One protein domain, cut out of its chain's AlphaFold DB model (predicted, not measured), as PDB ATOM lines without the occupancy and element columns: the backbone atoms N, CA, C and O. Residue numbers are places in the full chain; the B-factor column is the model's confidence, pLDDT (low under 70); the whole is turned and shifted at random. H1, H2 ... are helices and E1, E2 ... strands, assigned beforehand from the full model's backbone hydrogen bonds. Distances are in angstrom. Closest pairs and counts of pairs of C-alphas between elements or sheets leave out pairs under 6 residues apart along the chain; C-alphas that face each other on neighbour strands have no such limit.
ATOM      1  N   ILE A 248     268.541 247.936 219.972       95.94
ATOM      2  CA  ILE A 248     269.639 247.520 220.856       95.94
ATOM      3  C   ILE A 248     269.169 247.264 222.297       95.94
ATOM      4  O   ILE A 248     269.690 246.369 222.962       95.94
ATOM      5  N   VAL A 249     268.171 248.016 222.766       97.75
ATOM      6  CA  VAL A 249     267.554 247.847 224.085       97.75
ATOM      7  C   VAL A 249     266.658 246.605 224.071       97.75
ATOM      8  O   VAL A 249     266.799 245.749 224.945       97.75
ATOM      9  N   GLU A 250     265.819 246.466 223.041       97.62
ATOM     10  CA  GLU A 250     264.953 245.305 222.781       97.62
ATOM     11  C   GLU A 250     265.763 243.994 222.764       97.62
ATOM     12  O   GLU A 250     265.490 243.060 223.528       97.62
ATOM     13  N   ARG A 251     266.840 243.944 221.962       97.06
ATOM     14  CA  ARG A 251     267.775 242.806 221.904       97.06
ATOM     15  C   ARG A 251     268.396 242.516 223.266       97.06
ATOM     16  O   ARG A 251     268.521 241.353 223.642       97.06
ATOM     17  N   GLY A 252     268.742 243.554 224.027       96.56
ATOM     18  CA  GLY A 252     269.303 243.422 225.369       96.56
ATOM     19  C   GLY A 252     268.357 242.724 226.344       96.56
ATOM     20  O   GLY A 252     268.762 241.784 227.033       96.56
ATOM     21  N   PHE A 253     267.090 243.143 226.381       97.75
ATOM     22  CA  PHE A 253     266.067 242.499 227.210       97.75
ATOM     23  C   PHE A 253     265.755 241.078 226.736       97.75
ATOM     24  O   PHE A 253     265.625 240.172 227.559       97.75
ATOM     25  N   THR A 254     265.696 240.844 225.427       97.19
ATOM     26  CA  THR A 254     265.493 239.505 224.859       97.19
ATOM     27  C   THR A 254     266.634 238.548 225.208       97.19
ATOM     28  O   THR A 254     266.379 237.426 225.648       97.19
ATOM     29  N   GLU A 255     267.885 238.999 225.133       94.44
ATOM     30  CA  GLU A 255     269.039 238.192 225.539       94.44
ATOM     31  C   GLU A 255     269.036 237.914 227.049       94.44
ATOM     32  O   GLU A 255     269.321 236.799 227.483       94.44
ATOM     33  N   ILE A 256     268.642 238.886 227.874       93.69
ATOM     34  CA  ILE A 256     268.443 238.671 229.313       93.69
ATOM     35  C   ILE A 256     267.373 237.604 229.570       93.69
ATOM     36  O   ILE A 256     267.611 236.703 230.380       93.69
ATOM     37  N   ARG A 257     266.229 237.666 228.874       93.88
ATOM     38  CA  ARG A 257     265.173 236.645 228.972       93.88
ATOM     39  C   ARG A 257     265.728 235.260 228.646       93.88
ATOM     40  O   ARG A 257     265.523 234.325 229.416       93.88
ATOM     41  N   ARG A 258     266.522 235.145 227.579       93.44
ATOM     42  CA  ARG A 258     267.192 233.897 227.188       93.44
ATOM     43  C   ARG A 258     268.163 233.388 228.259       93.44
ATOM     44  O   ARG A 258     268.136 232.205 228.593       93.44
ATOM     45  N   LEU A 259     269.003 234.265 228.815       90.19
ATOM     46  CA  LEU A 259     270.013 233.911 229.823       90.19
ATOM     47  C   LEU A 259     269.396 233.435 231.145       90.19
ATOM     48  O   LEU A 259     269.959 232.555 231.795       90.19
ATOM     49  N   PHE A 260     268.256 234.003 231.546       89.56
ATOM     50  CA  PHE A 260     267.586 233.674 232.808       89.56
ATOM     51  C   PHE A 260     266.366 232.758 232.652       89.56
ATOM     52  O   PHE A 260     265.764 232.410 233.662       89.56
ATOM     53  N   ALA A 261     266.055 232.274 231.443       86.81
ATOM     54  CA  ALA A 261     264.941 231.351 231.200       86.81
ATOM     55  C   ALA A 261     264.989 230.103 232.102       86.81
ATOM     56  O   ALA A 261     263.967 229.671 232.620       86.81
ATOM     57  N   LYS A 262     266.189 229.555 232.340       85.94
ATOM     58  CA  LYS A 262     266.436 228.429 233.265       85.94
ATOM     59  C   LYS A 262     267.141 228.857 234.562       85.94
ATOM     60  O   LYS A 262     267.680 228.020 235.277       85.94
ATOM     61  N   GLY A 263     267.223 230.164 234.812       86.00
ATOM     62  CA  GLY A 263     267.963 230.754 235.924       86.00
ATOM     63  C   GLY A 263     267.057 231.239 237.055       86.00
ATOM     64  O   GLY A 263     265.917 230.809 237.203       86.00
ATOM     65  N   ASP A 264     267.592 232.166 237.850       88.31
ATOM     66  CA  ASP A 264     266.888 232.836 238.948       88.31
ATOM     67  C   ASP A 264     265.690 233.642 238.420       88.31
ATOM     68  O   ASP A 264     265.857 234.736 237.874       88.31
ATOM     69  N   GLN A 265     264.482 233.099 238.589       92.25
ATOM     70  CA  GLN A 265     263.251 233.693 238.061       92.25
ATOM     71  C   GLN A 265     262.973 235.078 238.648       92.25
ATOM     72  O   GLN A 265     262.446 235.935 237.954       92.25
ATOM     73  N   ARG A 266     263.427 235.363 239.875       92.62
ATOM     74  CA  ARG A 266     263.250 236.688 240.492       92.62
ATOM     75  C   ARG A 266     264.020 237.777 239.745       92.62
ATOM     76  O   ARG A 266     263.569 238.919 239.677       92.62
ATOM     77  N   VAL A 267     265.178 237.428 239.170       93.19
ATOM     78  CA  VAL A 267     265.952 238.325 238.292       93.19
ATOM     79  C   VAL A 267     265.199 238.571 236.997       93.19
ATOM     80  O   VAL A 267     265.124 239.710 236.543       93.19
ATOM     81  N   LEU A 268     264.656 237.505 236.406       94.00
ATOM     82  CA  LEU A 268     263.888 237.592 235.174       94.00
ATOM     83  C   LEU A 268     262.656 238.483 235.367       94.00
ATOM     84  O   LEU A 268     262.494 239.441 234.618       94.00
ATOM     85  N   SER A 269     261.874 238.248 236.423       94.56
ATOM     86  CA  SER A 269     260.713 239.068 236.784       94.56
ATOM     87  C   SER A 269     261.081 240.540 236.973       94.56
ATOM     88  O   SER A 269     260.344 241.413 236.530       94.56
ATOM     89  N   HIS A 270     262.250 240.838 237.555       95.88
ATOM     90  CA  HIS A 270     262.716 242.219 237.709       95.88
ATOM     91  C   HIS A 270     262.989 242.898 236.359       95.88
ATOM     92  O   HIS A 270     262.642 244.062 236.162       95.88
ATOM     93  N   TYR A 271     263.598 242.185 235.409       96.81
ATOM     94  CA  TYR A 271     263.790 242.717 234.060       96.81
ATOM     95  C   TYR A 271     262.479 242.805 233.270       96.81
ATOM     96  O   TYR A 271     262.332 243.736 232.484       96.81
ATOM     97  N   CYS A 272     261.520 241.901 233.494       95.88
ATOM     98  CA  CYS A 272     260.176 242.022 232.928       95.88
ATOM     99  C   CYS A 272     259.472 243.285 233.445       95.88
ATOM    100  O   CYS A 272     258.961 244.053 232.637       95.88
ATOM    101  N   ALA A 273     259.535 243.557 234.753       96.19
ATOM    102  CA  ALA A 273     259.012 244.795 235.335       96.19
ATOM    103  C   ALA A 273     259.677 246.037 234.719       96.19
ATOM    104  O   ALA A 273     258.990 246.984 234.345       96.19
ATOM    105  N   ALA A 274     261.002 246.012 234.526       97.94
ATOM    106  CA  ALA A 274     261.719 247.094 233.851       97.94
ATOM    107  C   ALA A 274     261.289 247.277 232.385       97.94
ATOM    108  O   ALA A 274     261.165 248.410 231.930       97.94
ATOM    109  N   TYR A 275     261.052 246.189 231.650       98.25
ATOM    110  CA  TYR A 275     260.597 246.235 230.259       98.25
ATOM    111  C   TYR A 275     259.173 246.799 230.136       98.25
ATOM    112  O   TYR A 275     258.926 247.670 229.302       98.25
ATOM    113  N   CYS A 276     258.245 246.357 230.992       97.75
ATOM    114  CA  CYS A 276     256.891 246.915 231.058       97.75
ATOM    115  C   CYS A 276     256.938 248.404 231.421       97.75
ATOM    116  O   CYS A 276     256.428 249.230 230.672       97.75
ATOM    117  N   CYS A 277     257.677 248.761 232.476       98.25
ATOM    118  CA  CYS A 277     257.862 250.150 232.890       98.25
ATOM    119  C   CYS A 277     258.467 251.024 231.778       98.25
ATOM    120  O   CYS A 277     258.073 252.178 231.637       98.25
ATOM    121  N   LEU A 278     259.420 250.505 230.992       98.44
ATOM    122  CA  LEU A 278     259.967 251.213 229.832       98.44
ATOM    123  C   LEU A 278     258.887 251.477 228.780       98.44
ATOM    124  O   LEU A 278     258.811 252.588 228.267       98.44
ATOM    125  N   THR A 279     258.083 250.458 228.473       97.56
ATOM    126  CA  THR A 279     257.006 250.532 227.476       97.56
ATOM    127  C   THR A 279     255.984 251.597 227.867       97.56
ATOM    128  O   THR A 279     255.648 252.449 227.050       97.56
ATOM    129  N   ASP A 280     255.584 251.617 229.140       97.19
ATOM    130  CA  ASP A 280     254.632 252.593 229.684       97.19
ATOM    131  C   ASP A 280     255.203 254.023 229.745       97.19
ATOM    132  O   ASP A 280     254.455 254.994 229.844       97.19
ATOM    133  N   CYS A 281     256.533 254.168 229.713       96.31
ATOM    134  CA  CYS A 281     257.217 255.462 229.735       96.31
ATOM    135  C   CYS A 281     257.551 256.007 228.341       96.31
ATOM    136  O   CYS A 281     258.119 257.096 228.260       96.31
ATOM    137  N   LEU A 282     257.258 255.290 227.253       96.81
ATOM    138  CA  LEU A 282     257.496 255.814 225.906       96.81
ATOM    139  C   LEU A 282     256.757 257.147 225.709       96.81
ATOM    140  O   LEU A 282     255.736 257.414 226.335       96.81
ATOM    141  N   GLU A 283     257.332 258.018 224.883       93.81
ATOM    142  CA  GLU A 283     256.880 259.404 224.679       93.81
ATOM    143  C   GLU A 283     256.989 260.346 225.909       93.81
ATOM    144  O   GLU A 283     256.837 261.561 225.751       93.81
ATOM    145  N   ASP A 284     257.350 259.859 227.109       96.44
ATOM    146  CA  ASP A 284     257.761 260.714 228.236       96.44
ATOM    147  C   ASP A 284     259.117 261.382 227.912       96.44
ATOM    148  O   ASP A 284     260.090 260.688 227.590       96.44
ATOM    149  N   PRO A 285     259.264 262.716 228.042       97.25
ATOM    150  CA  PRO A 285     260.513 263.381 227.674       97.25
ATOM    151  C   PRO A 285     261.734 262.916 228.493       97.25
ATOM    152  O   PRO A 285     262.856 262.916 227.986       97.25
ATOM    153  N   LEU A 286     261.561 262.503 229.752       97.88
ATOM    154  CA  LEU A 286     262.653 261.942 230.554       97.88
ATOM    155  C   LEU A 286     263.000 260.515 230.115       97.88
ATOM    156  O   LEU A 286     264.170 260.130 230.198       97.88
ATOM    157  N   CYS A 287     262.028 259.758 229.600       98.06
ATOM    158  CA  CYS A 287     262.303 258.492 228.925       98.06
ATOM    159  C   CYS A 287     263.091 258.716 227.627       98.06
ATOM    160  O   CYS A 287     264.084 258.023 227.400       98.06
ATOM    161  N   ASP A 288     262.751 259.744 226.838       97.62
ATOM    162  CA  ASP A 288     263.547 260.112 225.661       97.62
ATOM    163  C   ASP A 288     265.001 260.407 226.044       97.62
ATOM    164  O   ASP A 288     265.923 259.888 225.420       97.62
ATOM    165  N   LEU A 289     265.226 261.204 227.096       98.56
ATOM    166  CA  LEU A 289     266.576 261.492 227.581       98.56
ATOM    167  C   LEU A 289     267.313 260.216 228.006       98.56
ATOM    168  O   LEU A 289     268.479 260.033 227.651       98.56
ATOM    169  N   MET A 290     266.648 259.325 228.747       98.56
ATOM    170  CA  MET A 290     267.225 258.045 229.160       98.56
ATOM    171  C   MET A 290     267.681 257.217 227.954       98.56
ATOM    172  O   MET A 290     268.795 256.679 227.959       98.56
ATOM    173  N   LEU A 291     266.849 257.140 226.913       98.56
ATOM    174  CA  LEU A 291     267.160 256.416 225.684       98.56
ATOM    175  C   LEU A 291     268.267 257.109 224.882       98.56
ATOM    176  O   LEU A 291     269.201 256.429 224.469       98.56
ATOM    177  N   ILE A 292     268.263 258.442 224.756       98.44
ATOM    178  CA  ILE A 292     269.346 259.211 224.113       98.44
ATOM    179  C   ILE A 292     270.700 258.902 224.767       98.44
ATOM    180  O   ILE A 292     271.670 258.574 224.076       98.44
ATOM    181  N   LEU A 293     270.777 258.975 226.100       98.50
ATOM    182  CA  LEU A 293     272.010 258.706 226.847       98.50
ATOM    183  C   LEU A 293     272.453 257.247 226.692       98.50
ATOM    184  O   LEU A 293     273.635 256.983 226.465       98.50
ATOM    185  N   THR A 294     271.508 256.306 226.781       98.19
ATOM    186  CA  THR A 294     271.783 254.873 226.618       98.19
ATOM    187  C   THR A 294     272.330 254.579 225.225       98.19
ATOM    188  O   THR A 294     273.419 254.020 225.111       98.19
ATOM    189  N   LEU A 295     271.626 255.014 224.177       98.06
ATOM    190  CA  LEU A 295     272.017 254.795 222.786       98.06
ATOM    191  C   LEU A 295     273.395 255.390 222.501       98.06
ATOM    192  O   LEU A 295     274.238 254.708 221.921       98.06
ATOM    193  N   THR A 296     273.671 256.596 223.003       97.81
ATOM    194  CA  THR A 296     274.982 257.242 222.846       97.81
ATOM    195  C   THR A 296     276.106 256.442 223.513       97.81
ATOM    196  O   THR A 296     277.148 256.214 222.901       97.81
ATOM    197  N   ILE A 297     275.905 255.966 224.748       96.69
ATOM    198  CA  ILE A 297     276.913 255.159 225.456       96.69
ATOM    199  C   ILE A 297     277.154 253.823 224.749       96.69
ATOM    200  O   ILE A 297     278.300 253.382 224.647       96.69
ATOM    201  N   THR A 298     276.099 253.186 224.241       95.25
ATOM    202  CA  THR A 298     276.205 251.886 223.565       95.25
ATOM    203  C   THR A 298     276.668 251.967 222.114       95.25
ATOM    204  O   THR A 298     277.154 250.971 221.586       95.25
ATOM    205  N   ALA A 299     276.588 253.147 221.493       94.19
ATOM    206  CA  ALA A 299     277.154 253.421 220.175       94.19
ATOM    207  C   ALA A 299     278.689 253.499 220.186       94.19
ATOM    208  O   ALA A 299     279.319 253.382 219.135       94.19
ATOM    209  N   SER A 300     279.296 253.692 221.360       94.44
ATOM    210  CA  SER A 300     280.747 253.719 221.507       94.44
ATOM    211  C   SER A 300     281.366 252.362 221.155       94.44
ATOM    212  O   SER A 300     281.036 251.328 221.742       94.44
ATOM    213  N   SER A 301     282.333 252.365 220.236       90.19
ATOM    214  CA  SER A 301     283.073 251.171 219.809       90.19
ATOM    215  C   SER A 301     283.842 250.493 220.955       90.19
ATOM    216  O   SER A 301     284.012 249.267 220.964       90.19
ATOM    217  N   ALA A 302     284.217 251.271 221.974       90.56
ATOM    218  CA  ALA A 302     284.780 250.795 223.231       90.56
ATOM    219  C   ALA A 302     283.806 251.010 224.397       90.56
ATOM    220  O   ALA A 302     283.082 252.000 224.433       90.56
ATOM    221  N   THR A 303     283.796 250.117 225.388       91.88
ATOM    222  CA  THR A 303     282.861 250.218 226.517       91.88
ATOM    223  C   THR A 303     283.266 251.356 227.473       91.88
ATOM    224  O   THR A 303     284.329 251.258 228.101       91.88
ATOM    225  N   PRO A 304     282.430 252.399 227.650       93.81
ATOM    226  CA  PRO A 304     282.718 253.474 228.593       93.81
ATOM    227  C   PRO A 304     282.590 253.001 230.045       93.81
ATOM    228  O   PRO A 304     281.705 252.217 230.390       93.81
ATOM    229  N   GLU A 305     283.452 253.501 230.923       93.31
ATOM    230  CA  GLU A 305     283.392 253.274 232.365       93.31
ATOM    231  C   GLU A 305     283.781 254.531 233.147       93.31
ATOM    232  O   GLU A 305     284.570 255.359 232.690       93.31
ATOM    233  N   VAL A 306     283.282 254.626 234.377       91.62
ATOM    234  CA  VAL A 306     283.743 255.609 235.361       91.62
ATOM    235  C   VAL A 306     284.415 254.844 236.491       91.62
ATOM    236  O   VAL A 306     283.765 254.059 237.201       91.62
ATOM    237  N   ARG A 307     285.728 255.036 236.639       89.06
ATOM    238  CA  ARG A 307     286.530 254.337 237.648       89.06
ATOM    239  C   ARG A 307     286.254 254.898 239.049       89.06
ATOM    240  O   ARG A 307     285.783 256.032 239.185       89.06
ATOM    241  N   PRO A 308     286.504 254.111 240.109       87.31
ATOM    242  CA  PRO A 308     286.504 254.639 241.470       87.31
ATOM    243  C   PRO A 308     287.444 255.846 241.572       87.31
ATOM    244  O   PRO A 308     288.489 255.861 240.928       87.31
ATOM    245  N   ASN A 309     287.065 256.855 242.359       83.50
ATOM    246  CA  ASN A 309     287.864 258.068 242.600       83.50
ATOM    247  C   ASN A 309     288.175 258.950 241.390       83.50
ATOM    248  O   ASN A 309     288.936 259.907 241.505       83.50
ATOM    249  N   THR A 310     287.546 258.696 240.246       84.94
ATOM    250  CA  THR A 310     287.671 259.551 239.063       84.94
ATOM    251  C   THR A 310     286.361 260.263 238.755       84.94
ATOM    252  O   THR A 310     285.276 259.746 239.042       84.94
ATOM    253  N   LYS A 311     286.470 261.441 238.138       83.44
ATOM    254  CA  LYS A 311     285.369 262.129 237.457       83.44
ATOM    255  C   LYS A 311     285.590 262.012 235.949       83.44
ATOM    256  O   LYS A 311     286.734 262.073 235.498       83.44
ATOM    257  N   GLY A 312     284.508 261.846 235.194       89.69
ATOM    258  CA  GLY A 312     284.550 261.641 233.749       89.69
ATOM    259  C   GLY A 312     284.732 260.189 233.299       89.69
ATOM    260  O   GLY A 312     285.104 259.290 234.059       89.69
ATOM    261  N   PHE A 313     284.435 259.972 232.020       93.75
ATOM    262  CA  PHE A 313     284.499 258.662 231.387       93.75
ATOM    263  C   PHE A 313     285.920 258.274 230.979       93.75
ATOM    264  O   PHE A 313     286.730 259.084 230.524       93.75
ATOM    265  N   SER A 314     286.176 256.977 231.070       91.56
ATOM    266  CA  SER A 314     287.339 256.276 230.537       91.56
ATOM    267  C   SER A 314     286.874 255.015 229.807       91.56
ATOM    268  O   SER A 314     285.682 254.715 229.780       91.56
ATOM    269  N   VAL A 315     287.798 254.277 229.199       89.50
ATOM    270  CA  VAL A 315     287.493 253.007 228.534       89.50
ATOM    271  C   VAL A 315     287.938 251.844 229.411       89.50
ATOM    272  O   VAL A 315     289.036 251.858 229.977       89.50
ATOM    273  N   THR A 316     287.081 250.827 229.506       85.75
ATOM    274  CA  THR A 316     287.419 249.569 230.176       85.75
ATOM    275  C   THR A 316     288.160 248.622 229.233       85.75
ATOM    276  O   THR A 316     287.903 248.595 228.031       85.75
ATOM    277  N   THR A 317     289.052 247.792 229.771       73.12
ATOM    278  CA  THR A 317     289.784 246.787 228.979       73.12
ATOM    279  C   THR A 317     288.895 245.625 228.537       73.12
ATOM    280  O   THR A 317     289.189 244.946 227.556       73.12
ATOM    281  N   LYS A 318     287.790 245.378 229.252       79.88
ATOM    282  CA  LYS A 318     286.850 244.300 228.943       79.88
ATOM    283  C   LYS A 318     285.658 244.844 228.165       79.88
ATOM    284  O   LYS A 318     284.742 245.414 228.758       79.88
ATOM    285  N   ARG A 319     285.628 244.590 226.854       81.81
ATOM    286  CA  ARG A 319     284.457 244.897 226.023       81.81
ATOM    287  C   ARG A 319     283.232 244.156 226.557       81.81
ATOM    288  O   ARG A 319     283.274 242.947 226.801       81.81
ATOM    289  N   ARG A 320     282.156 244.903 226.769       87.50
ATOM    290  CA  ARG A 320     280.849 244.381 227.173       87.50
ATOM    291  C   ARG A 320     279.961 244.282 225.945       87.50
ATOM    292  O   ARG A 320     280.143 245.040 224.996       87.50
ATOM    293  N   ASP A 321     279.010 243.360 225.992       89.88
ATOM    294  CA  ASP A 321     277.961 243.290 224.985       89.88
ATOM    295  C   ASP A 321     277.117 244.583 225.033       89.88
ATOM    296  O   ASP A 321     276.590 244.909 226.105       89.88
ATOM    297  N   PRO A 322     277.024 245.352 223.929       92.69
ATOM    298  CA  PRO A 322     276.302 246.622 223.913       92.69
ATOM    299  C   PRO A 322     274.803 246.490 224.203       92.69
ATOM    300  O   PRO A 322     274.247 247.358 224.872       92.69
ATOM    301  N   ALA A 323     274.156 245.403 223.772       94.94
ATOM    302  CA  ALA A 323     272.728 245.188 223.995       94.94
ATOM    303  C   ALA A 323     272.445 244.895 225.476       94.94
ATOM    304  O   ALA A 323     271.592 245.528 226.103       94.94
ATOM    305  N   LEU A 324     273.237 244.012 226.095       94.88
ATOM    306  CA  LEU A 324     273.169 243.786 227.538       94.88
ATOM    307  C   LEU A 324     273.493 245.061 228.321       94.88
ATOM    308  O   LEU A 324     272.853 245.323 229.342       94.88
ATOM    309  N   LEU A 325     274.473 245.856 227.885       95.62
ATOM    310  CA  LEU A 325     274.776 247.140 228.518       95.62
ATOM    311  C   LEU A 325     273.559 248.076 228.462       95.62
ATOM    312  O   LEU A 325     273.184 248.606 229.506       95.62
ATOM    313  N   ALA A 326     272.910 248.199 227.298       97.38
ATOM    314  CA  ALA A 326     271.720 249.024 227.101       97.38
ATOM    315  C   ALA A 326     270.589 248.649 228.069       97.38
ATOM    316  O   ALA A 326     270.121 249.493 228.835       97.38
ATOM    317  N   ALA A 327     270.203 247.371 228.108       97.88
ATOM    318  CA  ALA A 327     269.122 246.910 228.978       97.88
ATOM    319  C   ALA A 327     269.436 247.128 230.469       97.88
ATOM    320  O   ALA A 327     268.566 247.526 231.246       97.88
ATOM    321  N   ASN A 328     270.694 246.933 230.884       97.44
ATOM    322  CA  ASN A 328     271.118 247.207 232.260       97.44
ATOM    323  C   ASN A 328     271.129 248.703 232.599       97.44
ATOM    324  O   ASN A 328     270.815 249.062 233.734       97.44
ATOM    325  N   MET A 329     271.499 249.564 231.645       97.62
ATOM    326  CA  MET A 329     271.458 251.016 231.818       97.62
ATOM    327  C   MET A 329     270.024 251.487 232.011       97.62
ATOM    328  O   MET A 329     269.737 252.100 233.036       97.62
ATOM    329  N   VAL A 330     269.130 251.111 231.095       98.31
ATOM    330  CA  VAL A 330     267.705 251.451 231.166       98.31
ATOM    331  C   VAL A 330     267.090 250.945 232.466       98.31
ATOM    332  O   VAL A 330     266.520 251.736 233.207       98.31
ATOM    333  N   THR A 331     267.301 249.670 232.816       98.00
ATOM    334  CA  THR A 331     266.794 249.094 234.077       98.00
ATOM    335  C   THR A 331     267.226 249.925 235.287       98.00
ATOM    336  O   THR A 331     266.404 250.293 236.120       98.00
ATOM    337  N   ARG A 332     268.518 250.271 235.381       96.94
ATOM    338  CA  ARG A 332     269.040 251.029 236.525       96.94
ATOM    339  C   ARG A 332     268.567 252.485 236.530       96.94
ATOM    340  O   ARG A 332     268.379 253.054 237.601       96.94
ATOM    341  N   MET A 333     268.413 253.104 235.362       98.19
ATOM    342  CA  MET A 333     267.918 254.475 235.233       98.19
ATOM    343  C   MET A 333     266.430 254.567 235.601       98.19
ATOM    344  O   MET A 333     266.056 255.505 236.312       98.19
ATOM    345  N   LEU A 334     265.626 253.563 235.227       98.38
ATOM    346  CA  LEU A 334     264.208 253.448 235.574       98.38
ATOM    347  C   LEU A 334     263.959 253.352 237.076       98.38
ATOM    348  O   LEU A 334     263.001 253.957 237.546       98.38
ATOM    349  N   TRP A 335     264.844 252.704 237.846       97.25
ATOM    350  CA  TRP A 335     264.741 252.703 239.312       97.25
ATOM    351  C   TRP A 335     264.579 254.120 239.870       97.25
ATOM    352  O   TRP A 335     263.793 254.349 240.779       97.25
ATOM    353  N   PHE A 336     265.291 255.100 239.315       97.31
ATOM    354  CA  PHE A 336     265.203 256.481 239.789       97.31
ATOM    355  C   PHE A 336     264.062 257.278 239.141       97.31
ATOM    356  O   PHE A 336     263.604 258.244 239.745       97.31
ATOM    357  N   LEU A 337     263.619 256.904 237.936       97.31
ATOM    358  CA  LEU A 337     262.569 257.613 237.195       97.31
ATOM    359  C   LEU A 337     261.146 257.212 237.607       97.31
ATOM    360  O   LEU A 337     260.253 258.062 237.606       97.31
ATOM    361  N   ARG A 338     260.954 255.929 237.921       96.75
ATOM    362  CA  ARG A 338     259.697 255.300 238.349       96.75
ATOM    363  C   ARG A 338     259.974 254.351 239.524       96.75
ATOM    364  O   ARG A 338     259.857 253.134 239.373       96.75
ATOM    365  N   PRO A 339     260.442 254.860 240.679       95.00
ATOM    366  CA  PRO A 339     260.795 254.017 241.821       95.00
ATOM    367  C   PRO A 339     259.652 253.100 242.273       95.00
ATOM    368  O   PRO A 339     259.921 251.984 242.703       95.00
ATOM    369  N   GLU A 340     258.406 253.538 242.130       94.06
ATOM    370  CA  GLU A 340     257.184 252.802 242.451       94.06
ATOM    371  C   GLU A 340     256.986 251.510 241.645       94.06
ATOM    372  O   GLU A 340     256.310 250.603 242.120       94.06
ATOM    373  N   ALA A 341     257.607 251.384 240.467       94.06
ATOM    374  CA  ALA A 341     257.510 250.186 239.632       94.06
ATOM    375  C   ALA A 341     258.430 249.038 240.098       94.06
ATOM    376  O   ALA A 341     258.433 247.964 239.493       94.06
ATOM    377  N   PHE A 342     259.241 249.251 241.144       94.06
ATOM    378  CA  PHE A 342     260.264 248.300 241.579       94.06
ATOM    379  C   PHE A 342     260.221 248.022 243.089       94.06
ATOM    380  O   PHE A 342     259.988 248.930 243.887       94.06
ATOM    381  N   PRO A 343     260.552 246.791 243.520       91.94
ATOM    382  CA  PRO A 343     260.627 246.455 244.938       91.94
ATOM    383  C   PRO A 343     261.919 246.998 245.574       91.94
ATOM    384  O   PRO A 343     263.018 246.452 245.397       91.94
ATOM    385  N   TRP A 344     261.791 248.089 246.332       90.00
ATOM    386  CA  TRP A 344     262.877 248.666 247.138       90.00
ATOM    387  C   TRP A 344     263.032 247.972 248.491       90.00
ATOM    388  O   TRP A 344     264.156 247.653 248.893       90.00
ATOM    389  N   ASP A 345     261.902 247.707 249.142       83.75
ATOM    390  CA  ASP A 345     261.797 247.062 250.449       83.75
ATOM    391  C   ASP A 345     261.374 245.589 250.320       83.75
ATOM    392  O   ASP A 345     261.416 245.005 249.234       83.75
ATOM    393  N   LYS A 346     261.042 244.937 251.444       69.06
ATOM    394  CA  LYS A 346     260.616 243.533 251.445       69.06
ATOM    395  C   LYS A 346     259.310 243.351 250.665       69.06
ATOM    396  O   LYS A 346     258.269 243.795 251.121       69.06
ATOM    397  N   ASP A 347     259.396 242.674 249.526       66.25
ATOM    398  CA  ASP A 347     258.260 242.180 248.739       66.25
ATOM    399  C   ASP A 347     257.936 240.713 249.102       66.25
ATOM    400  O   ASP A 347     258.684 240.091 249.863       66.25
ATOM    401  N   GLN A 348     256.876 240.138 248.520       65.75
ATOM    402  CA  GLN A 348     256.472 238.721 248.590       65.75
ATOM    403  C   GLN A 348     257.500 237.738 247.967       65.75
ATOM    404  O   GLN A 348     257.159 236.612 247.619       65.75
ATOM    405  N   ASP A 349     258.762 238.155 247.813       69.06
ATOM    406  CA  ASP A 349     259.890 237.405 247.239       69.06
ATOM    407  C   ASP A 349     259.702 236.910 245.785       69.06
ATOM    408  O   ASP A 349     260.486 236.093 245.300       69.06
ATOM    409  N   THR A 350     258.734 237.447 245.037       83.06
ATOM    410  CA  THR A 350     258.487 237.097 243.622       83.06
ATOM    411  C   THR A 350     259.383 237.869 242.647       83.06
ATOM    412  O   THR A 350     259.784 237.338 241.606       83.06
ATOM    413  N   VAL A 351     259.757 239.104 242.997       88.25
ATOM    414  CA  VAL A 351     260.658 239.969 242.224       88.25
ATOM    415  C   VAL A 351     261.894 240.301 243.057       88.25
ATOM    416  O   VAL A 351     261.809 240.635 244.238       88.25
ATOM    417  N   LEU A 352     263.080 240.212 242.448       90.56
ATOM    418  CA  LEU A 352     264.326 240.495 243.159       90.56
ATOM    419  C   LEU A 352     264.394 241.978 243.549       90.56
ATOM    420  O   LEU A 352     264.099 242.847 242.730       90.56
ATOM    421  N   ARG A 353     264.838 242.292 244.767       92.12
ATOM    422  CA  ARG A 353     264.886 243.684 245.240       92.12
ATOM    423  C   ARG A 353     265.955 244.494 244.533       92.12
ATOM    424  O   ARG A 353     267.010 243.971 244.170       92.12
ATOM    425  N   VAL A 354     265.746 245.805 244.445       93.56
ATOM    426  CA  VAL A 354     266.706 246.741 243.836       93.56
ATOM    427  C   VAL A 354     268.107 246.613 244.453       93.56
ATOM    428  O   VAL A 354     269.107 246.637 243.732       93.56
ATOM    429  N   SER A 355     268.224 246.423 245.771       90.81
ATOM    430  CA  SER A 355     269.520 246.280 246.457       90.81
ATOM    431  C   SER A 355     270.290 245.013 246.054       90.81
ATOM    432  O   SER A 355     271.517 245.040 245.922       90.81
ATOM    433  N   GLU A 356     269.587 243.912 245.807       91.44
ATOM    434  CA  GLU A 356     270.158 242.642 245.350       91.44
ATOM    435  C   GLU A 356     270.441 242.675 243.848       91.44
ATOM    436  O   GLU A 356     271.513 242.265 243.396       91.44
ATOM    437  N   MET A 357     269.517 243.252 243.081       93.62
ATOM    438  CA  MET A 357     269.658 243.442 241.645       93.62
ATOM    439  C   MET A 357     270.836 244.357 241.305       93.62
ATOM    440  O   MET A 357     271.575 244.103 240.354       93.62
ATOM    441  N   THR A 358     271.093 245.367 242.138       92.50
ATOM    442  CA  THR A 358     272.265 246.243 242.023       92.50
ATOM    443  C   THR A 358     273.559 245.438 241.984       92.50
ATOM    444  O   THR A 358     274.375 245.654 241.090       92.50
ATOM    445  N   LYS A 359     273.720 244.447 242.870       90.25
ATOM    446  CA  LYS A 359     274.913 243.583 242.891       90.25
ATOM    447  C   LYS A 359     275.063 242.801 241.581       90.25
ATOM    448  O   LYS A 359     276.169 242.670 241.062       90.25
ATOM    449  N   LYS A 360     273.950 242.329 241.003       89.56
ATOM    450  CA  LYS A 360     273.948 241.600 239.721       89.56
ATOM    451  C   LYS A 360     274.262 242.505 238.522       89.56
ATOM    452  O   LYS A 360     274.894 242.044 237.571       89.56
ATOM    453  N   ILE A 361     273.853 243.775 238.556       88.56
ATOM    454  CA  ILE A 361     274.069 244.746 237.469       88.56
ATOM    455  C   ILE A 361     275.455 245.410 237.539       88.56
ATOM    456  O   ILE A 361     276.057 245.668 236.497       88.56
ATOM    457  N   GLU A 362     276.019 245.651 238.726       84.00
ATOM    458  CA  GLU A 362     277.299 246.371 238.858       84.00
ATOM    459  C   GLU A 362     278.458 245.668 238.148       84.00
ATOM    460  O   GLU A 362     279.233 246.313 237.433       84.00
ATOM    461  N   HIS A 363     278.531 244.338 238.235       78.31
ATOM    462  CA  HIS A 363     279.526 243.559 237.494       78.31
ATOM    463  C   HIS A 363     279.314 243.616 235.970       78.31
ATOM    464  O   HIS A 363     280.270 243.447 235.206       78.31
ATOM    465  N   LYS A 364     278.096 243.942 235.514       82.56
ATOM    466  CA  LYS A 364     277.749 244.190 234.106       82.56
ATOM    467  C   LYS A 364     278.041 245.620 233.647       82.56
ATOM    468  O   LYS A 364     277.924 245.884 232.460       82.56
ATOM    469  N   GLY A 365     278.586 246.483 234.512       79.94
ATOM    470  CA  GLY A 365     279.278 247.719 234.104       79.94
ATOM    471  C   GLY A 365     278.487 248.989 234.269       79.94
ATOM    472  O   GLY A 365     279.036 250.074 234.107       79.94
ATOM    473  N   VAL A 366     277.229 248.846 234.655       90.00
ATOM    474  CA  VAL A 366     276.353 249.960 234.966       90.00
ATOM    475  C   VAL A 366     276.377 250.138 236.475       90.00
ATOM    476  O   VAL A 366     275.923 249.272 237.221       90.00
ATOM    477  N   ASN A 367     276.933 251.252 236.934       91.31
ATOM    478  CA  ASN A 367     277.029 251.604 238.348       91.31
ATOM    479  C   ASN A 367     276.603 253.062 238.564       91.31
ATOM    480  O   ASN A 367     276.494 253.834 237.614       91.31
ATOM    481  N   ASN A 368     276.386 253.464 239.815       93.31
ATOM    482  CA  ASN A 368     275.927 254.824 240.109       93.31
ATOM    483  C   ASN A 368     276.962 255.909 239.768       93.31
ATOM    484  O   ASN A 368     276.577 257.056 239.565       93.31
ATOM    485  N   ARG A 369     278.259 255.581 239.631       92.75
ATOM    486  CA  ARG A 369     279.231 256.554 239.106       92.75
ATOM    487  C   ARG A 369     278.893 256.914 237.663       92.75
ATOM    488  O   ARG A 369     278.841 258.091 237.347       92.75
ATOM    489  N   MET A 370     278.604 255.921 236.820       93.50
ATOM    490  CA  MET A 370     278.193 256.151 235.432       93.50
ATOM    491  C   MET A 370     276.941 257.032 235.356       93.50
ATOM    492  O   MET A 370     276.959 258.044 234.666       93.50
ATOM    493  N   LEU A 371     275.890 256.708 236.115       95.44
ATOM    494  CA  LEU A 371     274.646 257.493 236.122       95.44
ATOM    495  C   LEU A 371     274.874 258.933 236.620       95.44
ATOM    496  O   LEU A 371     274.281 259.870 236.089       95.44
ATOM    497  N   ARG A 372     275.760 259.128 237.606       94.31
ATOM    498  CA  ARG A 372     276.162 260.460 238.084       94.31
ATOM    499  C   ARG A 372     276.912 261.244 237.007       94.31
ATOM    500  O   ARG A 372     276.618 262.417 236.786       94.31
ATOM    501  N   GLU A 373     277.870 260.620 236.323       94.44
ATOM    502  CA  GLU A 373     278.609 261.291 235.247       94.44
ATOM    503  C   GLU A 373     277.702 261.623 234.056       94.44
ATOM    504  O   GLU A 373     277.852 262.703 233.499       94.44
ATOM    505  N   LEU A 374     276.681 260.812 233.756       96.25
ATOM    506  CA  LEU A 374     275.634 261.155 232.778       96.25
ATOM    507  C   LEU A 374     274.725 262.313 233.227       96.25
ATOM    508  O   LEU A 374     273.943 262.822 232.434       96.25
ATOM    509  N   GLY A 375     274.797 262.728 234.495       95.81
ATOM    510  CA  GLY A 375     273.890 263.724 235.069       95.81
ATOM    511  C   GLY A 375     272.496 263.182 235.393       95.81
ATOM    512  O   GLY A 375     271.626 263.964 235.760       95.81
ATOM    513  N   TRP A 376     272.278 261.865 235.309       97.88
ATOM    514  CA  TRP A 376     270.981 261.236 235.587       97.88
ATOM    515  C   TRP A 376     270.598 261.286 237.069       97.88
ATOM    516  O   TRP A 376     269.430 261.455 237.418       97.88
ATOM    517  N   ILE A 377     271.591 261.153 237.950       96.62
ATOM    518  CA  ILE A 377     271.398 261.181 239.402       96.62
ATOM    519  C   ILE A 377     272.314 262.197 240.076       96.62
ATOM    520  O   ILE A 377     273.461 262.401 239.668       96.62
ATOM    521  N   LYS A 378     271.833 262.738 241.196       94.75
ATOM    522  CA  LYS A 378     272.646 263.426 242.198       94.75
ATOM    523  C   LYS A 378     272.929 262.481 243.356       94.75
ATOM    524  O   LYS A 378     272.072 261.703 243.770       94.75
ATOM    525  N   VAL A 379     274.142 262.561 243.887       91.19
ATOM    526  CA  VAL A 379     274.606 261.720 244.992       91.19
ATOM    527  C   VAL A 379     274.859 262.598 246.207       91.19
ATOM    528  O   VAL A 379     275.535 263.620 246.100       91.19
ATOM    529  N   LYS A 380     274.339 262.183 247.362       85.19
ATOM    530  CA  LYS A 380     274.679 262.750 248.667       85.19
ATOM    531  C   LYS A 380     275.909 262.034 249.230       85.19
ATOM    532  O   LYS A 380     275.950 260.807 249.282       85.19
ATOM    533  N   GLY A 381     276.885 262.808 249.698       79.19
ATOM    534  CA  GLY A 381     278.116 262.292 250.299       79.19
ATOM    535  C   GLY A 381     279.243 262.023 249.296       79.19
ATOM    536  O   GLY A 381     279.082 262.161 248.085       79.19
ATOM    537  N   ASN A 382     280.401 261.633 249.833       77.38
ATOM    538  CA  ASN A 382     281.668 261.573 249.094       77.38
ATOM    539  C   ASN A 382     282.139 260.142 248.797       77.38
ATOM    540  O   ASN A 382     283.310 259.938 248.501       77.38
ATOM    541  N   ARG A 383     281.256 259.138 248.888       80.62
ATOM    542  CA  ARG A 383     281.643 257.749 248.609       80.62
ATOM    543  C   ARG A 383     282.038 257.560 247.148       80.62
ATOM    544  O   ARG A 383     281.306 257.943 246.234       80.62
ATOM    545  N   ASP A 384     283.132 256.837 246.950       75.94
ATOM    546  CA  ASP A 384     283.681 256.497 245.635       75.94
ATOM    547  C   ASP A 384     282.686 255.685 244.796       75.94
ATOM    548  O   ASP A 384     282.593 255.841 243.577       75.94
ATOM    549  N   SER A 385     281.928 254.799 245.448       81.31
ATOM    550  CA  SER A 385     280.842 254.026 244.847       81.31
ATOM    551  C   SER A 385     279.526 254.375 245.545       81.31
ATOM    552  O   SER A 385     279.223 253.794 246.591       81.31
ATOM    553  N   PRO A 386     278.756 255.331 244.997       84.50
ATOM    554  CA  PRO A 386     277.501 255.769 245.595       84.50
ATOM    555  C   PRO A 386     276.504 254.623 245.736       84.50
ATOM    556  O   PRO A 386     276.275 253.882 244.775       84.50
ATOM    557  N   ARG A 387     275.856 254.496 246.899       88.31
ATOM    558  CA  ARG A 387     274.735 253.557 247.063       88.31
ATOM    559  C   ARG A 387     273.454 254.138 246.464       88.31
ATOM    560  O   ARG A 387     273.317 255.352 246.322       88.31
ATOM    561  N   ASN A 388     272.479 253.281 246.160       89.75
ATOM    562  CA  ASN A 388     271.184 253.759 245.659       89.75
ATOM    563  C   ASN A 388     270.466 254.641 246.694       89.75
ATOM    564  O   ASN A 388     269.894 255.652 246.317       89.75
ATOM    565  N   CYS A 389     270.560 254.325 247.993       87.25
ATOM    566  CA  CYS A 389     269.958 255.134 249.065       87.25
ATOM    567  C   CYS A 389     270.571 256.541 249.210       87.25
ATOM    568  O   CYS A 389     269.925 257.446 249.729       87.25
ATOM    569  N   GLU A 390     271.800 256.731 248.731       89.38
ATOM    570  CA  GLU A 390     272.509 258.018 248.704       89.38
ATOM    571  C   GLU A 390     272.239 258.796 247.414       89.38
ATOM    572  O   GLU A 390     272.665 259.939 247.272       89.38
ATOM    573  N   SER A 391     271.549 258.173 246.461       93.69
ATOM    574  CA  SER A 391     271.315 258.707 245.129       93.69
ATOM    575  C   SER A 391     269.858 259.128 244.977       93.69
ATOM    576  O   SER A 391     268.936 258.464 245.454       93.69
ATOM    577  N   ARG A 392     269.638 260.243 244.289       95.31
ATOM    578  CA  ARG A 392     268.312 260.721 243.896       95.31
ATOM    579  C   ARG A 392     268.342 261.086 242.424       95.31
ATOM    580  O   ARG A 392     269.390 261.487 241.918       95.31
ATOM    581  N   LEU A 393     267.199 260.956 241.757       97.56
ATOM    582  CA  LEU A 393     267.041 261.480 240.408       97.56
ATOM    583  C   LEU A 393     267.426 262.966 240.404       97.56
ATOM    584  O   LEU A 393     267.090 263.704 241.336       97.56
ATOM    585  N   THR A 394     268.168 263.387 239.387       97.94
ATOM    586  CA  THR A 394     268.420 264.810 239.148       97.94
ATOM    587  C   THR A 394     267.079 265.549 239.011       97.94
ATOM    588  O   THR A 394     266.136 264.971 238.464       97.94
ATOM    589  N   PRO A 395     266.946 266.792 239.518       97.94
ATOM    590  CA  PRO A 395     265.711 267.562 239.395       97.94
ATOM    591  C   PRO A 395     265.172 267.576 237.958       97.94
ATOM    592  O   PRO A 395     265.941 267.647 236.996       97.94
ATOM    593  N   LYS A 396     263.848 267.442 237.810       97.00
ATOM    594  CA  LYS A 396     263.217 267.238 236.496       97.00
ATOM    595  C   LYS A 396     263.500 268.394 235.534       97.00
ATOM    596  O   LYS A 396     263.721 268.149 234.358       97.00
ATOM    597  N   ASP A 397     263.538 269.625 236.030       97.62
ATOM    598  CA  ASP A 397     263.892 270.836 235.284       97.62
ATOM    599  C   ASP A 397     265.310 270.771 234.692       97.62
ATOM    600  O   ASP A 397     265.498 271.049 233.506       97.62
ATOM    601  N   GLU A 398     266.295 270.314 235.471       98.19
ATOM    602  CA  GLU A 398     267.667 270.099 234.991       98.19
ATOM    603  C   GLU A 398     267.733 268.991 233.929       98.19
ATOM    604  O   GLU A 398     268.456 269.122 232.939       98.19
ATOM    605  N   LEU A 399     266.956 267.915 234.094       98.31
ATOM    606  CA  LEU A 399     266.882 266.836 233.108       98.31
ATOM    607  C   LEU A 399     266.174 267.275 231.817       98.31
ATOM    608  O   LEU A 399     266.662 266.979 230.728       98.31
ATOM    609  N   PHE A 400     265.073 268.025 231.899       98.19
ATOM    610  CA  PHE A 400     264.414 268.582 230.715       98.19
ATOM    611  C   PHE A 400     265.336 269.538 229.960       98.19
ATOM    612  O   PHE A 400     265.393 269.486 228.731       98.19
ATOM    613  N   LYS A 401     266.105 270.359 230.684       98.00
ATOM    614  CA  LYS A 401     267.134 271.204 230.079       98.00
ATOM    615  C   LYS A 401     268.176 270.361 229.344       98.00
ATOM    616  O   LYS A 401     268.390 270.588 228.158       98.00
ATOM    617  N   LEU A 402     268.747 269.347 230.000       97.88
ATOM    618  CA  LEU A 402     269.729 268.455 229.377       97.88
ATOM    619  C   LEU A 402     269.174 267.778 228.115       97.88
ATOM    620  O   LEU A 402     269.858 267.717 227.098       97.88
ATOM    621  N   ARG A 403     267.923 267.304 228.156       97.75
ATOM    622  CA  ARG A 403     267.243 266.732 226.986       97.75
ATOM    623  C   ARG A 403     267.167 267.734 225.839       97.75
ATOM    624  O   ARG A 403     267.541 267.398 224.721       97.75
ATOM    625  N   ASN A 404     266.676 268.940 226.104       97.69
ATOM    626  CA  ASN A 404     266.494 269.961 225.074       97.69
ATOM    627  C   ASN A 404     267.837 270.410 224.485       97.69
ATOM    628  O   ASN A 404     267.949 270.540 223.266       97.69
ATOM    629  N   ASP A 405     268.860 270.553 225.329       97.69
ATOM    630  CA  ASP A 405     270.224 270.856 224.903       97.69
ATOM    631  C   ASP A 405     270.754 269.745 223.982       97.69
ATOM    632  O   ASP A 405     271.202 270.024 222.873       97.69
ATOM    633  N   LEU A 406     270.641 268.469 224.375       97.69
ATOM    634  CA  LEU A 406     271.080 267.345 223.538       97.69
ATOM    635  C   LEU A 406     270.306 267.259 222.216       97.69
ATOM    636  O   LEU A 406     270.923 267.071 221.170       97.69
ATOM    637  N   MET A 407     268.987 267.463 222.232       96.06
ATOM    638  CA  MET A 407     268.169 267.509 221.014       96.06
ATOM    639  C   MET A 407     268.631 268.621 220.063       96.06
ATOM    640  O   MET A 407     268.775 268.394 218.862       96.06
ATOM    641  N   PHE A 408     268.930 269.812 220.590       95.31
ATOM    642  CA  PHE A 408     269.464 270.920 219.797       95.31
ATOM    643  C   PHE A 408     270.857 270.612 219.232       95.31
ATOM    644  O   PHE A 408     271.158 270.971 218.090       95.31
ATOM    645  N   LEU A 409     271.693 269.925 220.014       96.00
ATOM    646  CA  LEU A 409     273.055 269.545 219.647       96.00
ATOM    647  C   LEU A 409     273.126 268.366 218.669       96.00
ATOM    648  O   LEU A 409     274.205 268.109 218.145       96.00
ATOM    649  N   MET A 410     272.025 267.679 218.338       94.19
ATOM    650  CA  MET A 410     272.055 266.579 217.356       94.19
ATOM    651  C   MET A 410     272.609 267.014 215.987       94.19
ATOM    652  O   MET A 410     273.170 266.201 215.260       94.19
ATOM    653  N   LYS A 411     272.513 268.301 215.632       91.81
ATOM    654  CA  LYS A 411     273.114 268.876 214.411       91.81
ATOM    655  C   LYS A 411     274.623 269.157 214.515       91.81
ATOM    656  O   LYS A 411     275.240 269.547 213.529       91.81
ATOM    657  N   GLU A 412     275.200 269.001 215.703       92.44
ATOM    658  CA  GLU A 412     276.604 269.249 216.039       92.44
ATOM    659  C   GLU A 412     277.182 268.041 216.799       92.44
ATOM    660  O   GLU A 412     277.358 268.092 218.021       92.44
ATOM    661  N   PRO A 413     277.518 266.940 216.095       92.56
ATOM    662  CA  PRO A 413     277.905 265.675 216.721       92.56
ATOM    663  C   PRO A 413     279.003 265.795 217.775       92.56
ATOM    664  O   PRO A 413     278.931 265.179 218.831       92.56
ATOM    665  N   ARG A 414     280.012 266.632 217.523       91.12
ATOM    666  CA  ARG A 414     281.129 266.836 218.455       91.12
ATOM    667  C   ARG A 414     280.661 267.421 219.782       91.12
ATOM    668  O   ARG A 414     281.016 266.901 220.836       91.12
ATOM    669  N   THR A 415     279.857 268.480 219.729       94.56
ATOM    670  CA  THR A 415     279.323 269.157 220.915       94.56
ATOM    671  C   THR A 415     278.334 268.254 221.650       94.56
ATOM    672  O   THR A 415     278.375 268.170 222.876       94.56
ATOM    673  N   PHE A 416     277.505 267.510 220.912       97.19
ATOM    674  CA  PHE A 416     276.603 266.503 221.471       97.19
ATOM    675  C   PHE A 416     277.357 265.429 222.267       97.19
ATOM    676  O   PHE A 416     277.095 265.233 223.453       97.19
ATOM    677  N   ILE A 417     278.339 264.772 221.641       96.75
ATOM    678  CA  ILE A 417     279.155 263.733 222.282       96.75
ATOM    679  C   ILE A 417     279.941 264.326 223.456       96.75
ATOM    680  O   ILE A 417     279.989 263.735 224.534       96.75
ATOM    681  N   GLY A 418     280.498 265.528 223.286       95.12
ATOM    682  CA  GLY A 418     281.200 266.238 224.349       95.12
ATOM    683  C   GLY A 418     280.321 266.521 225.568       95.12
ATOM    684  O   GLY A 418     280.800 266.390 226.695       95.12
ATOM    685  N   SER A 419     279.037 266.821 225.354       96.38
ATOM    686  CA  SER A 419     278.043 267.004 226.415       96.38
ATOM    687  C   SER A 419     277.745 265.692 227.155       96.38
ATOM    688  O   SER A 419     277.857 265.645 228.380       96.38
ATOM    689  N   VAL A 420     277.477 264.595 226.430       97.25
ATOM    690  CA  VAL A 420     277.164 263.282 227.034       97.25
ATOM    691  C   VAL A 420     278.344 262.720 227.833       97.25
ATOM    692  O   VAL A 420     278.173 262.264 228.965       97.25
ATOM    693  N   PHE A 421     279.556 262.775 227.276       95.94
ATOM    694  CA  PHE A 421     280.763 262.255 227.929       95.94
ATOM    695  C   PHE A 421     281.447 263.270 228.856       95.94
ATOM    696  O   PHE A 421     282.461 262.936 229.478       95.94
ATOM    697  N   LYS A 422     280.926 264.504 228.943       93.25
ATOM    698  CA  LYS A 422     281.522 265.638 229.674       93.25
ATOM    699  C   LYS A 422     283.008 265.823 229.349       93.25
ATOM    700  O   LYS A 422     283.845 266.002 230.233       93.25
ATOM    701  N   SER A 423     283.352 265.701 228.068       91.25
ATOM    702  CA  SER A 423     284.737 265.634 227.606       91.25
ATOM    703  C   SER A 423     284.878 266.101 226.161       91.25
ATOM    704  O   SER A 423     284.307 265.505 225.259       91.25
ATOM    705  N   ASN A 424     285.771 267.061 225.921       85.75
ATOM    706  CA  ASN A 424     286.076 267.581 224.580       85.75
ATOM    707  C   ASN A 424     287.119 266.742 223.811       85.75
ATOM    708  O   ASN A 424     287.691 267.205 222.826       85.75
ATOM    709  N   LYS A 425     287.424 265.530 224.286       83.81
ATOM    710  CA  LYS A 425     288.373 264.618 223.630       83.81
ATOM    711  C   LYS A 425     287.765 264.039 222.354       83.81
ATOM    712  O   LYS A 425     286.755 263.342 222.424       83.81
ATOM    713  N   GLU A 426     288.445 264.242 221.226       83.12
ATOM    714  CA  GLU A 426     288.055 263.711 219.905       83.12
ATOM    715  C   GLU A 426     287.900 262.182 219.905       83.12
ATOM    716  O   GLU A 426     287.051 261.649 219.202       83.12
ATOM    717  N   GLU A 427     288.634 261.477 220.771       85.19
ATOM    718  CA  GLU A 427     288.536 260.018 220.913       85.19
ATOM    719  C   GLU A 427     287.097 259.532 221.163       85.19
ATOM    720  O   GLU A 427     286.735 258.442 220.729       85.19
ATOM    721  N   TRP A 428     286.262 260.311 221.865       91.81
ATOM    722  CA  TRP A 428     284.860 259.940 222.085       91.81
ATOM    723  C   TRP A 428     284.004 260.117 220.837       91.81
ATOM    724  O   TRP A 428     283.109 259.308 220.601       91.81
ATOM    725  N   VAL A 429     284.295 261.139 220.030       91.19
ATOM    726  CA  VAL A 429     283.628 261.369 218.743       91.19
ATOM    727  C   VAL A 429     283.944 260.211 217.802       91.19
ATOM    728  O   VAL A 429     283.030 259.622 217.232       91.19
ATOM    729  N   ASP A 430     285.217 259.816 217.728       88.50
ATOM    730  CA  ASP A 430     285.661 258.681 216.918       88.50
ATOM    731  C   ASP A 430     285.035 257.362 217.377       88.50
ATOM    732  O   ASP A 430     284.579 256.565 216.558       88.50
ATOM    733  N   ARG A 431     284.968 257.128 218.694       92.25
ATOM    734  CA  ARG A 431     284.328 255.926 219.243       92.25
ATOM    735  C   ARG A 431     282.839 255.866 218.922       92.25
ATOM    736  O   ARG A 431     282.333 254.768 218.721       92.25
ATOM    737  N   CYS A 432     282.159 257.009 218.861       93.44
ATOM    738  CA  CYS A 432     280.724 257.096 218.592       93.44
ATOM    739  C   CYS A 432     280.398 257.332 217.110       93.44
ATOM    740  O   CYS A 432     279.274 257.711 216.789       93.44
ATOM    741  N   SER A 433     281.334 257.098 216.185       89.75
ATOM    742  CA  SER A 433     281.113 257.363 214.757       89.75
ATOM    743  C   SER A 433     279.927 256.595 214.161       89.75
ATOM    744  O   SER A 433     279.376 257.021 213.153       89.75
ATOM    745  N   ALA A 434     279.510 255.481 214.774       89.88
ATOM    746  CA  ALA A 434     278.370 254.678 214.326       89.88
ATOM    747  C   ALA A 434     277.047 255.467 214.276       89.88
ATOM    748  O   ALA A 434     276.198 255.177 213.433       89.88
ATOM    749  N   ILE A 435     276.899 256.477 215.141       92.75
ATOM    750  CA  ILE A 435     275.719 257.351 215.216       92.75
ATOM    751  C   ILE A 435     275.951 258.719 214.569       92.75
ATOM    752  O   ILE A 435     275.146 259.624 214.750       92.75
ATOM    753  N   ILE A 436     277.052 258.906 213.837       91.50
ATOM    754  CA  ILE A 436     277.333 260.138 213.096       91.50
ATOM    755  C   ILE A 436     277.066 259.856 211.621       91.50
ATOM    756  O   ILE A 436     277.745 259.029 211.012       91.50
ATOM    757  N   LYS A 437     276.063 260.525 211.054       87.56
ATOM    758  CA  LYS A 437     275.635 260.338 209.665       87.56
ATOM    759  C   LYS A 437     275.686 261.644 208.899       87.56
ATOM    760  O   LYS A 437     275.344 262.704 209.425       87.56
ATOM    761  N   ASP A 438     276.072 261.535 207.643       79.19
ATOM    762  CA  ASP A 438     276.014 262.610 206.670       79.19
ATOM    763  C   ASP A 438     274.545 262.898 206.307       79.19
ATOM    764  O   ASP A 438     273.729 261.988 206.177       79.19
ATOM    765  N   ARG A 439     274.171 264.180 206.238       63.53
ATOM    766  CA  ARG A 439     272.837 264.620 205.807       63.53
ATOM    767  C   ARG A 439     272.657 264.354 204.306       63.53
ATOM    768  O   ARG A 439     273.290 265.042 203.511       63.53
TER     769      ARG A 439
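What this domain is: This is residues 248 to 439 of the 440 residues of an uncharacterized protein of Fusarium oxysporum f. sp. vasinfectum 25433 (UniProt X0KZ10). H4 is the core of a cluster of helices: the hairpin of H1 and H2 packs on one side of it, crosswise, and H3 runs beside it in the opposite direction. Beyond H3 lies the hairpin of H7 and H8, with H9 and then the short E3 after it, while H6 and the small hairpin of E1 and E2 lie by H4's last residues, 333 to 337. The printed part has 192 residues, in the order H1 H2 H3 H4 H5 H6 E1 E2 H7 H8 H9 E3, nine named helices and three strands, mostly helix, with one antiparallel sheet, E1 - E2. It is compact, with a radius of gyration of the C-alphas of 16.2 A and spans of 50 by 36 by 35 A.

How they stand to each other: H1, residues 248 to 260, and H2, residues 265 to 280, form a helical hairpin and touch at Phe 260 and Leu 268, closest C-alphas 5.9 A apart, at a shallow tilt of 21 degrees. H3, residues 285 to 299, and the hub H4, residues 322 to 337, form another, closest C-alphas Thr 298 and Pro 322, 5.3 A, at 27 degrees. H1 touches H4 about perpendicular at 86 degrees, closest C-alphas Gly 252 and Ala 323, 4.1 A. H2 touches H4 with residues 271 to 278 alone, closest C-alphas Ala 274 and Thr 331, 5.5 A. H4 and H5, residues 354 to 362, a helical hairpin, only just touch, with 3 pairs of C-alphas within 8 A, the closest Asn 328 and Ile 361, 6.5 A. H6, residues 368 to 373, is close to but not clearly touching H4, closest C-alphas Met 333 and Leu 371, 7.4 A. E1, residues 377 to 379, and E2, residues 391 to 393, are an antiparallel hairpin, with N 378 and O 392 at 2.8 A, within hydrogen-bond range. H7, residues 396 to 409, touches H3's residues 285 to 289 alone, closest C-alphas Leu 289 and Arg 403, 5.3 A. H8, residues 413 to 420, forms a helical hairpin with H7 and touches H9, residues 426 to 431, about perpendicular at 90 degrees, closest C-alphas Arg 414 and Val 429, 6.0 A. E3, residues 436 to 438, pairs with no named strand. Every O i to N i+4 pair is within hydrogen-bond range except in H4, 11 of 12, and H5, 4 of 5.

Where its parts are: H1 begins at C-alpha 248 (269.639, 247.520, 220.856) and spans 18.4 A; H2 spans 22.4 A, H3 20.8 A, H4 22.0 A and H7 19.6 A. E3 ends at C-alpha 438 (276.014, 262.610, 206.670).

The domain as a whole: The C-alphas of Gln 348 and Arg 439 are farthest apart, 52.6 A. The printed part has no cut; H3 to H4, H4 to H5 and E1 to E2 are long links. Mean pLDDT of the printed part is 92.0, with residues 346 to 349 and 439 under 70.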